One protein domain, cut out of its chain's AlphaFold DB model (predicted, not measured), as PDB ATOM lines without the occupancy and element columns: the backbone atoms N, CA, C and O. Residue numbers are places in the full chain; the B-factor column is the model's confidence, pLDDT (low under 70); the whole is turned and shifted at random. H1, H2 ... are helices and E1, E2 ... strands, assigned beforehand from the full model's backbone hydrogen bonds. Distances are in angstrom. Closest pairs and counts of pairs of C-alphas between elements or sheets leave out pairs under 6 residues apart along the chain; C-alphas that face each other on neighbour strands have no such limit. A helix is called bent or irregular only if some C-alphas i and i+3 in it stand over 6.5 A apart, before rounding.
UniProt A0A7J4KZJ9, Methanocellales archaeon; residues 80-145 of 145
ATOM      1  N   ILE A  80      53.738 149.602  26.700       95.44
ATOM      2  CA  ILE A  80      52.378 149.084  26.471       95.44
ATOM      3  C   ILE A  80      51.240 150.076  26.785       95.44
ATOM      4  O   ILE A  80      50.101 149.840  26.377       95.44
ATOM      5  N   ASN A  81      51.522 151.155  27.522       95.94
ATOM      6  CA  ASN A  81      50.573 152.225  27.832       95.94
ATOM      7  C   ASN A  81      50.616 153.358  26.797       95.94
ATOM      8  O   ASN A  81      49.826 154.294  26.899       95.94
ATOM      9  N   THR A  82      51.528 153.305  25.822       96.31
ATOM     10  CA  THR A  82      51.578 154.284  24.732       96.31
ATOM     11  C   THR A  82      50.294 154.161  23.909       96.31
ATOM     12  O   THR A  82      50.026 153.073  23.389       96.31
ATOM     13  N   PRO A  83      49.504 155.239  23.757       95.56
ATOM     14  CA  PRO A  83      48.280 155.185  22.972       95.56
ATOM     15  C   PRO A  83      48.578 154.857  21.509       95.56
ATOM     16  O   PRO A  83      49.466 155.454  20.895       95.56
ATOM     17  N   VAL A  84      47.800 153.944  20.929       97.25
ATOM     18  CA  VAL A  84      47.913 153.572  19.514       97.25
ATOM     19  C   VAL A  84      46.662 153.998  18.766       97.25
ATOM     20  O   VAL A  84      45.551 153.614  19.121       97.25
ATOM     21  N   ILE A  85      46.850 154.756  17.688       96.75
ATOM     22  CA  ILE A  85      45.767 155.168  16.796       96.75
ATOM     23  C   ILE A  85      45.837 154.320  15.527       96.75
ATOM     24  O   ILE A  85      46.859 154.297  14.840       96.75
ATOM     25  N   LEU A  86      44.752 153.618  15.212       96.81
ATOM     26  CA  LEU A  86      44.639 152.760  14.037       96.81
ATOM     27  C   LEU A  86      43.814 153.439  12.945       96.81
ATOM     28  O   LEU A  86      42.720 153.938  13.200       96.81
ATOM     29  N   ALA A  87      44.319 153.399  11.715       95.19
ATOM     30  CA  ALA A  87      43.663 153.960  10.540       95.19
ATOM     31  C   ALA A  87      43.727 152.994   9.343       95.19
ATOM     32  O   ALA A  87      44.546 152.072   9.310       95.19
ATOM     33  N   GLY A  88      42.882 153.232   8.343       93.12
ATOM     34  CA  GLY A  88      42.754 152.437   7.128       93.12
ATOM     35  C   GLY A  88      41.807 151.239   7.252       93.12
ATOM     36  O   GLY A  88      41.360 150.849   8.328       93.12
ATOM     37  N   THR A  89      41.530 150.606   6.110       91.69
ATOM     38  CA  THR A  89      40.575 149.487   5.984       91.69
ATOM     39  C   THR A  89      40.955 148.255   6.807       91.69
ATOM     40  O   THR A  89      40.083 147.514   7.243       91.69
ATOM     41  N   GLY A  90      42.250 148.041   7.051       94.81
ATOM     42  CA  GLY A  90      42.761 146.941   7.871       94.81
ATOM     43  C   GLY A  90      42.798 147.229   9.375       94.81
ATOM     44  O   GLY A  90      43.273 146.379  10.128       94.81
ATOM     45  N   ALA A  91      42.348 148.401   9.838       95.81
ATOM     46  CA  ALA A  91      42.496 148.812  11.235       95.81
ATOM     47  C   ALA A  91      41.887 147.796  12.216       95.81
ATOM     48  O   ALA A  91      42.549 147.393  13.170       95.81
ATOM     49  N   HIS A  92      40.662 147.331  11.958       94.88
ATOM     50  CA  HIS A  92      39.916 146.475  12.887       94.88
ATOM     51  C   HIS A  92      40.406 145.025  12.938       94.88
ATOM     52  O   HIS A  92      40.435 144.433  14.012       94.88
ATOM     53  N   PHE A  93      40.791 144.444  11.800       96.81
ATOM     54  CA  PHE A  93      41.111 143.014  11.723       96.81
ATOM     55  C   PHE A  93      42.601 142.725  11.519       96.81
ATOM     56  O   PHE A  93      43.024 141.609  11.755       96.81
ATOM     57  N   LEU A  94      43.431 143.690  11.120       98.06
ATOM     58  CA  LEU A  94      44.889 143.506  11.063       98.06
ATOM     59  C   LEU A  94      45.579 144.312  12.156       98.06
ATOM     60  O   LEU A  94      46.244 143.736  13.013       98.06
ATOM     61  N   GLY A  95      45.390 145.634  12.143       97.88
ATOM     62  CA  GLY A  95      46.063 146.546  13.069       97.88
ATOM     63  C   GLY A  95      45.741 146.229  14.527       97.88
ATOM     64  O   GLY A  95      46.652 146.023  15.325       97.88
ATOM     65  N   ASN A  96      44.450 146.114  14.853       98.06
ATOM     66  CA  ASN A  96      43.982 145.847  16.213       98.06
ATOM     67  C   ASN A  96      44.479 144.496  16.730       98.06
ATOM     68  O   ASN A  96      44.988 144.405  17.844       98.06
ATOM     69  N   VAL A  97      44.379 143.455  15.903       98.25
ATOM     70  CA  VAL A  97      44.807 142.104  16.273       98.25
ATOM     71  C   VAL A  97      46.316 142.065  16.512       98.25
ATOM     72  O   VAL A  97      46.751 141.549  17.542       98.25
ATOM     73  N   ALA A  98      47.105 142.659  15.613       98.50
ATOM     74  CA  ALA A  98      48.559 142.702  15.731       98.50
ATOM     75  C   ALA A  98      49.009 143.409  17.017       98.50
ATOM     76  O   ALA A  98      49.793 142.840  17.777       98.50
ATOM     77  N   ILE A  99      48.486 144.610  17.288       98.19
ATOM     78  CA  ILE A  99      48.928 145.429  18.423       98.19
ATOM     79  C   ILE A  99      48.429 144.888  19.774       98.19
ATOM     80  O   ILE A  99      49.184 144.879  20.746       98.19
ATOM     81  N   ARG A 100      47.206 144.334  19.840       97.94
ATOM     82  CA  ARG A 100      46.678 143.709  21.069       97.94
ATOM     83  C   ARG A 100      47.471 142.484  21.492       97.94
ATOM     84  O   ARG A 100      47.683 142.273  22.681       97.94
ATOM     85  N   GLN A 101      47.915 141.675  20.535       97.88
ATOM     86  CA  GLN A 101      48.756 140.510  20.815       97.88
ATOM     87  C   GLN A 101      50.141 140.894  21.371       97.88
ATOM     88  O   GLN A 101      50.776 140.063  22.014       97.88
ATOM     89  N   LEU A 102      50.581 142.145  21.184       97.56
ATOM     90  CA  LEU A 102      51.781 142.707  21.819       97.56
ATOM     91  C   LEU A 102      51.507 143.301  23.216       97.56
ATOM     92  O   LEU A 102      52.415 143.849  23.834       97.56
ATOM     93  N   GLY A 103      50.275 143.200  23.728       97.69
ATOM     94  CA  GLY A 103      49.907 143.620  25.084       97.69
ATOM     95  C   GLY A 103      49.444 145.073  25.224       97.69
ATOM     96  O   GLY A 103      49.117 145.491  26.331       97.69
ATOM     97  N   TYR A 104      49.370 145.831  24.130       97.88
ATOM     98  CA  TYR A 104      48.840 147.195  24.140       97.88
ATOM     99  C   TYR A 104      47.322 147.184  24.339       97.88
ATOM    100  O   TYR A 104      46.593 146.419  23.693       97.88
ATOM    101  N   ILE A 105      46.845 148.054  25.227       95.31
ATOM    102  CA  ILE A 105      45.428 148.120  25.612       95.31
ATOM    103  C   ILE A 105      44.759 149.448  25.259       95.31
ATOM    104  O   ILE A 105      43.554 149.442  24.999       95.31
ATOM    105  N   ASP A 106      45.520 150.546  25.210       95.88
ATOM    106  CA  ASP A 106      45.015 151.869  24.842       95.88
ATOM    107  C   ASP A 106      45.057 152.040  23.320       95.88
ATOM    108  O   ASP A 106      46.068 152.426  22.729       95.88
ATOM    109  N   ILE A 107      43.963 151.638  22.675       97.25
ATOM    110  CA  ILE A 107      43.832 151.613  21.219       97.25
ATOM    111  C   ILE A 107      42.603 152.422  20.828       97.25
ATOM    112  O   ILE A 107      41.489 152.113  21.258       97.25
ATOM    113  N   LEU A 108      42.809 153.406  19.961       96.12
ATOM    114  CA  LEU A 108      41.769 154.234  19.362       96.12
ATOM    115  C   LEU A 108      41.729 154.006  17.855       96.12
ATOM    116  O   LEU A 108      42.765 153.816  17.215       96.12
ATOM    117  N   TYR A 109      40.539 154.060  17.269       95.81
ATOM    118  CA  TYR A 109      40.408 154.170  15.821       95.81
ATOM    119  C   TYR A 109      40.465 155.640  15.410       95.81
ATOM    120  O   TYR A 109      40.203 156.537  16.212       95.81
ATOM    121  N   PHE A 110      40.869 155.895  14.170       95.75
ATOM    122  CA  PHE A 110      41.084 157.250  13.673       95.75
ATOM    123  C   PHE A 110      39.833 158.129  13.796       95.75
ATOM    124  O   PHE A 110      39.945 159.276  14.221       95.75
ATOM    125  N   GLU A 111      38.650 157.596  13.493       93.62
ATOM    126  CA  GLU A 111      37.381 158.306  13.667       93.62
ATOM    127  C   GLU A 111      37.145 158.706  15.123       93.62
ATOM    128  O   GLU A 111      36.902 159.879  15.401       93.62
ATOM    129  N   ASP A 112      37.311 157.760  16.055       93.69
ATOM    130  CA  ASP A 112      37.136 158.003  17.489       93.69
ATOM    131  C   ASP A 112      38.127 159.054  18.000       93.69
ATOM    132  O   ASP A 112      37.787 159.908  18.820       93.69
ATOM    133  N   PHE A 113      39.371 158.999  17.516       94.06
ATOM    134  CA  PHE A 113      40.397 159.980  17.846       94.06
ATOM    135  C   PHE A 113      39.992 161.384  17.377       94.06
ATOM    136  O   PHE A 113      40.060 162.337  18.156       94.06
ATOM    137  N   VAL A 114      39.537 161.516  16.129       92.81
ATOM    138  CA  VAL A 114      39.094 162.801  15.579       92.81
ATOM    139  C   VAL A 114      37.882 163.330  16.345       92.81
ATOM    140  O   VAL A 114      37.892 164.481  16.782       92.81
ATOM    141  N   GLU A 115      36.858 162.511  16.564       92.75
ATOM    142  CA  GLU A 115      35.644 162.941  17.261       92.75
ATOM    143  C   GLU A 115      35.943 163.372  18.697       92.75
ATOM    144  O   GLU A 115      35.484 164.425  19.144       92.75
ATOM    145  N   ARG A 116      36.773 162.604  19.408       92.81
ATOM    146  CA  ARG A 116      37.092 162.863  20.813       92.81
ATOM    147  C   ARG A 116      38.009 164.063  21.020       92.81
ATOM    148  O   ARG A 116      37.808 164.803  21.982       92.81
ATOM    149  N   TYR A 117      39.038 164.222  20.189       90.69
ATOM    150  CA  TYR A 117      40.102 165.202  20.440       90.69
ATOM    151  C   TYR A 117      40.048 166.421  19.518       90.69
ATOM    152  O   TYR A 117      40.541 167.480  19.902       90.69
ATOM    153  N   ILE A 118      39.446 166.297  18.334       89.25
ATOM    154  CA  ILE A 118      39.285 167.403  17.376       89.25
ATOM    155  C   ILE A 118      37.850 167.950  17.404       89.25
ATOM    156  O   ILE A 118      37.636 169.119  17.091       89.25
ATOM    157  N   GLY A 119      36.862 167.144  17.815       89.25
ATOM    158  CA  GLY A 119      35.463 167.573  17.925       89.25
ATOM    159  C   GLY A 119      34.742 167.680  16.579       89.25
ATOM    160  O   GLY A 119      33.746 168.394  16.466       89.25
ATOM    161  N   LEU A 120      35.246 166.991  15.552       86.94
ATOM    162  CA  LEU A 120      34.634 166.920  14.227       86.94
ATOM    163  C   LEU A 120      34.014 165.546  14.020       86.94
ATOM    164  O   LEU A 120      34.629 164.543  14.366       86.94
ATOM    165  N   SER A 121      32.833 165.500  13.400       87.81
ATOM    166  CA  SER A 121      32.279 164.231  12.928       87.81
ATOM    167  C   SER A 121      33.225 163.619  11.899       87.81
ATOM    168  O   SER A 121      33.665 164.303  10.968       87.81
ATOM    169  N   ALA A 122      33.541 162.343  12.088       86.25
ATOM    170  CA  ALA A 122      34.591 161.672  11.341       86.25
ATOM    171  C   ALA A 122      34.094 160.387  10.676       86.25
ATOM    172  O   ALA A 122      34.893 159.495  10.419       86.25
ATOM    173  N   GLU A 123      32.795 160.261  10.382       85.56
ATOM    174  CA  GLU A 123      32.250 159.038   9.784       85.56
ATOM    175  C   GLU A 123      33.047 158.640   8.527       85.56
ATOM    176  O   GLU A 123      33.184 159.422   7.584       85.56
ATOM    177  N   LYS A 124      33.592 157.414   8.521       81.12
ATOM    178  CA  LYS A 124      34.428 156.857   7.439       81.12
ATOM    179  C   LYS A 124      35.721 157.634   7.161       81.12
ATOM    180  O   LYS A 124      36.371 157.371   6.146       81.12
ATOM    181  N   ALA A 125      36.142 158.547   8.038       86.94
ATOM    182  CA  ALA A 125      37.354 159.335   7.842       86.94
ATOM    183  C   ALA A 125      38.609 158.457   7.746       86.94
ATOM    184  O   ALA A 125      39.540 158.822   7.030       86.94
ATOM    185  N   SER A 126      38.632 157.274   8.371       89.19
ATOM    186  CA  SER A 126      39.751 156.326   8.282       89.19
ATOM    187  C   SER A 126      39.970 155.783   6.870       89.19
ATOM    188  O   SER A 126      41.108 155.480   6.504       89.19
ATOM    189  N   LEU A 127      38.928 155.731   6.028       86.19
ATOM    190  CA  LEU A 127      39.054 155.325   4.621       86.19
ATOM    191  C   LEU A 127      39.863 156.335   3.791       86.19
ATOM    192  O   LEU A 127      40.421 155.979   2.754       86.19
ATOM    193  N   SER A 128      39.948 157.582   4.255       90.62
ATOM    194  CA  SER A 128      40.673 158.675   3.606       90.62
ATOM    195  C   SER A 128      41.451 159.524   4.613       90.62
ATOM    196  O   SER A 128      41.525 160.749   4.470       90.62
ATOM    197  N   ALA A 129      42.043 158.880   5.627       93.12
ATOM    198  CA  ALA A 129      42.690 159.557   6.752       93.12
ATOM    199  C   ALA A 129      43.705 160.639   6.327       93.12
ATOM    200  O   ALA A 129      43.682 161.717   6.925       93.12
ATOM    201  N   PRO A 130      44.534 160.448   5.273       94.25
ATOM    202  CA  PRO A 130      45.454 161.492   4.822       94.25
ATOM    203  C   PRO A 130      44.741 162.770   4.360       94.25
ATOM    204  O   PRO A 130      45.094 163.862   4.796       94.25
ATOM    205  N   ALA A 131      43.711 162.648   3.515       93.06
ATOM    206  CA  ALA A 131      42.976 163.801   2.993       93.06
ATOM    207  C   ALA A 131      42.201 164.523   4.103       93.06
ATOM    208  O   ALA A 131      42.225 165.752   4.174       93.06
ATOM    209  N   PHE A 132      41.571 163.760   5.001       92.69
ATOM    210  CA  PHE A 132      40.869 164.315   6.156       92.69
ATOM    211  C   PHE A 132      41.832 165.067   7.088       92.69
ATOM    212  O   PHE A 132      41.582 166.219   7.432       92.69
ATOM    213  N   SER A 133      42.973 164.457   7.427       92.88
ATOM    214  CA  SER A 133      44.004 165.082   8.269       92.88
ATOM    215  C   SER A 133      44.502 166.400   7.675       92.88
ATOM    216  O   SER A 133      44.608 167.390   8.393       92.88
ATOM    217  N   MET A 134      44.738 166.451   6.361       93.81
ATOM    218  CA  MET A 134      45.144 167.689   5.687       93.81
ATOM    219  C   MET A 134      44.072 168.782   5.766       93.81
ATOM    220  O   MET A 134      44.405 169.941   6.006       93.81
ATOM    221  N   ALA A 135      42.793 168.435   5.602       91.25
ATOM    222  CA  ALA A 135      41.697 169.395   5.730       91.25
ATOM    223  C   ALA A 135      41.594 169.968   7.157       91.25
ATOM    224  O   ALA A 135      41.418 171.177   7.329       91.25
ATOM    225  N   VAL A 136      41.765 169.117   8.176       89.31
ATOM    226  CA  VAL A 136      41.807 169.543   9.583       89.31
ATOM    227  C   VAL A 136      42.981 170.488   9.826       89.31
ATOM    228  O   VAL A 136      42.772 171.583  10.343       89.31
ATOM    229  N   LEU A 137      44.191 170.116   9.396       91.56
ATOM    230  CA  LEU A 137      45.392 170.940   9.577       91.56
ATOM    231  C   LEU A 137      45.246 172.323   8.924       91.56
ATOM    232  O   LEU A 137      45.535 173.329   9.566       91.56
ATOM    233  N   LEU A 138      44.719 172.393   7.697       91.38
ATOM    234  CA  LEU A 138      44.456 173.666   7.008       91.38
ATOM    235  C   LEU A 138      43.441 174.541   7.754       91.38
ATOM    236  O   LEU A 138      43.599 175.760   7.821       91.38
ATOM    237  N   THR A 139      42.403 173.928   8.325       86.56
ATOM    238  CA  THR A 139      41.390 174.651   9.107       86.56
ATOM    239  C   THR A 139      42.000 175.214  10.389       86.56
ATOM    240  O   THR A 139      41.772 176.376  10.718       86.56
ATOM    241  N   MET A 140      42.827 174.423  11.076       83.19
ATOM    242  CA  MET A 140      43.518 174.849  12.294       83.19
ATOM    243  C   MET A 140      44.511 175.986  12.026       83.19
ATOM    244  O   MET A 140      44.538 176.949  12.787       83.19
ATOM    245  N   GLU A 141      45.280 175.936  10.934       79.81
ATOM    246  CA  GLU A 141      46.176 177.038  10.547       79.81
ATOM    247  C   GLU A 141      45.416 178.326  10.201       79.81
ATOM    248  O   GLU A 141      45.873 179.424  10.527       79.81
ATOM    249  N   GLY A 142      44.248 178.208   9.565       71.00
ATOM    250  CA  GLY A 142      43.382 179.342   9.243       71.00
ATOM    251  C   GLY A 142      42.794 180.045  10.471       71.00
ATOM    252  O   GLY A 142      42.497 181.230  10.388       71.00
ATOM    253  N   MET A 143      42.666 179.351  11.607       58.97
ATOM    254  CA  MET A 143      42.189 179.922  12.877       58.97
ATOM    255  C   MET A 143      43.282 180.656  13.673       58.97
ATOM    256  O   MET A 143      42.965 181.348  14.638       58.97
ATOM    257  N   VAL A 144      44.559 180.489  13.307       56.09
ATOM    258  CA  VAL A 144      45.711 181.129  13.975       56.09
ATOM    259  C   VAL A 144      46.103 182.457  13.297       56.09
ATOM    260  O   VAL A 144      46.941 183.191  13.822       56.09
ATOM    261  N   LYS A 145      45.491 182.791  12.156       46.66
ATOM    262  CA  LYS A 145      45.650 184.080  11.462       46.66
ATOM    263  C   LYS A 145      44.484 185.012  11.753       46.66
ATOM    264  O   LYS A 145      44.757 186.226  11.868       46.66
TER     265      LYS A 145
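This is residues 80 to 145 of the 145 residues of a protein of Methanocellales archaeon (UniProt A0A7J4KZJ9). A tiny sheet of two parallel strands, E1 and E2, lies in the middle of an elongated model, with H1 toward one end and H2 and H3 toward the other. H3, the longest helix, meets H2 only with its first residues, 125 to 129, and runs on to make the far end of the long axis. The printed part has 66 residues with three named helices and two named strands, in the order E1, H1, E2, H2, H3, and its class is mostly helix. It is only just loose, close to compact, with a radius of gyration of the C-alphas of 13.4 A, and it spans 44 by 23 by 15 A.

Strands E1, residues 84 to 86, and E2, residues 107 to 109, are parallel neighbours with 29 degrees between their directions. The C-alphas of Ile 85 and Leu 108 face each other at 4.8 A. N 86 and O 108 are within hydrogen-bond range at 2.8 A, and so are N 108 and O 84 at 2.9 A. H1, residues 91 to 101, stands between these strands along the chain, and E1, H1, E2 form a strand-helix-strand unit, two parallel strands joined through a helix, with a right-handed crossover. The closest C-alphas of E1 and H1 are those of Leu 86 and Gly 95, 6.4 A apart. H2, residues 110 to 118, follows E2 with no residue between them, a tight link; the closest C-alphas of E1 and H2 are those of Leu 86 and Phe 110, 5.7 A apart. H3, residues 125 to 142, touches H2 with residues 125 to 129 alone, the closest C-alphas being those of Phe 110 and Ser 126 at 5.6 A. H2 and H3 run the same way at a shallow tilt of 22 degrees. H1 is apart from H2 and from H3. In H2 every O i to N i+4 pair is within hydrogen-bond range; in H1 5 of 7 are, and in H3 12 of 14.

E1 begins at C-alpha 84, (47.913, 153.572, 19.514), and is 6.4 A long; E2 is 6.9 A long. H1 is 14.1 A long and H2 11.0 A. H1 is neither bent nor irregular, but only just: C-alphas 92 and 95 are 6.2 A apart. H3 is 20.9 A long and ends at C-alpha 142, (43.382, 179.342, 9.243). H3 is irregular, with C-alphas 127 and 130 8.9 A apart, and has a kink of 56 degrees near residue 132.

The two C-alphas farthest apart are those of Gln 101 and Lys 145, at 44.7 A. The printed part has no cut and ends at residue 145, the chain's last. The links E1 to H1, H1 to E2 and E2 to H2 are tight, and H2 to H3 is short. The mean pLDDT of the printed part is 91.0, and residues 143 to 145 are under 70.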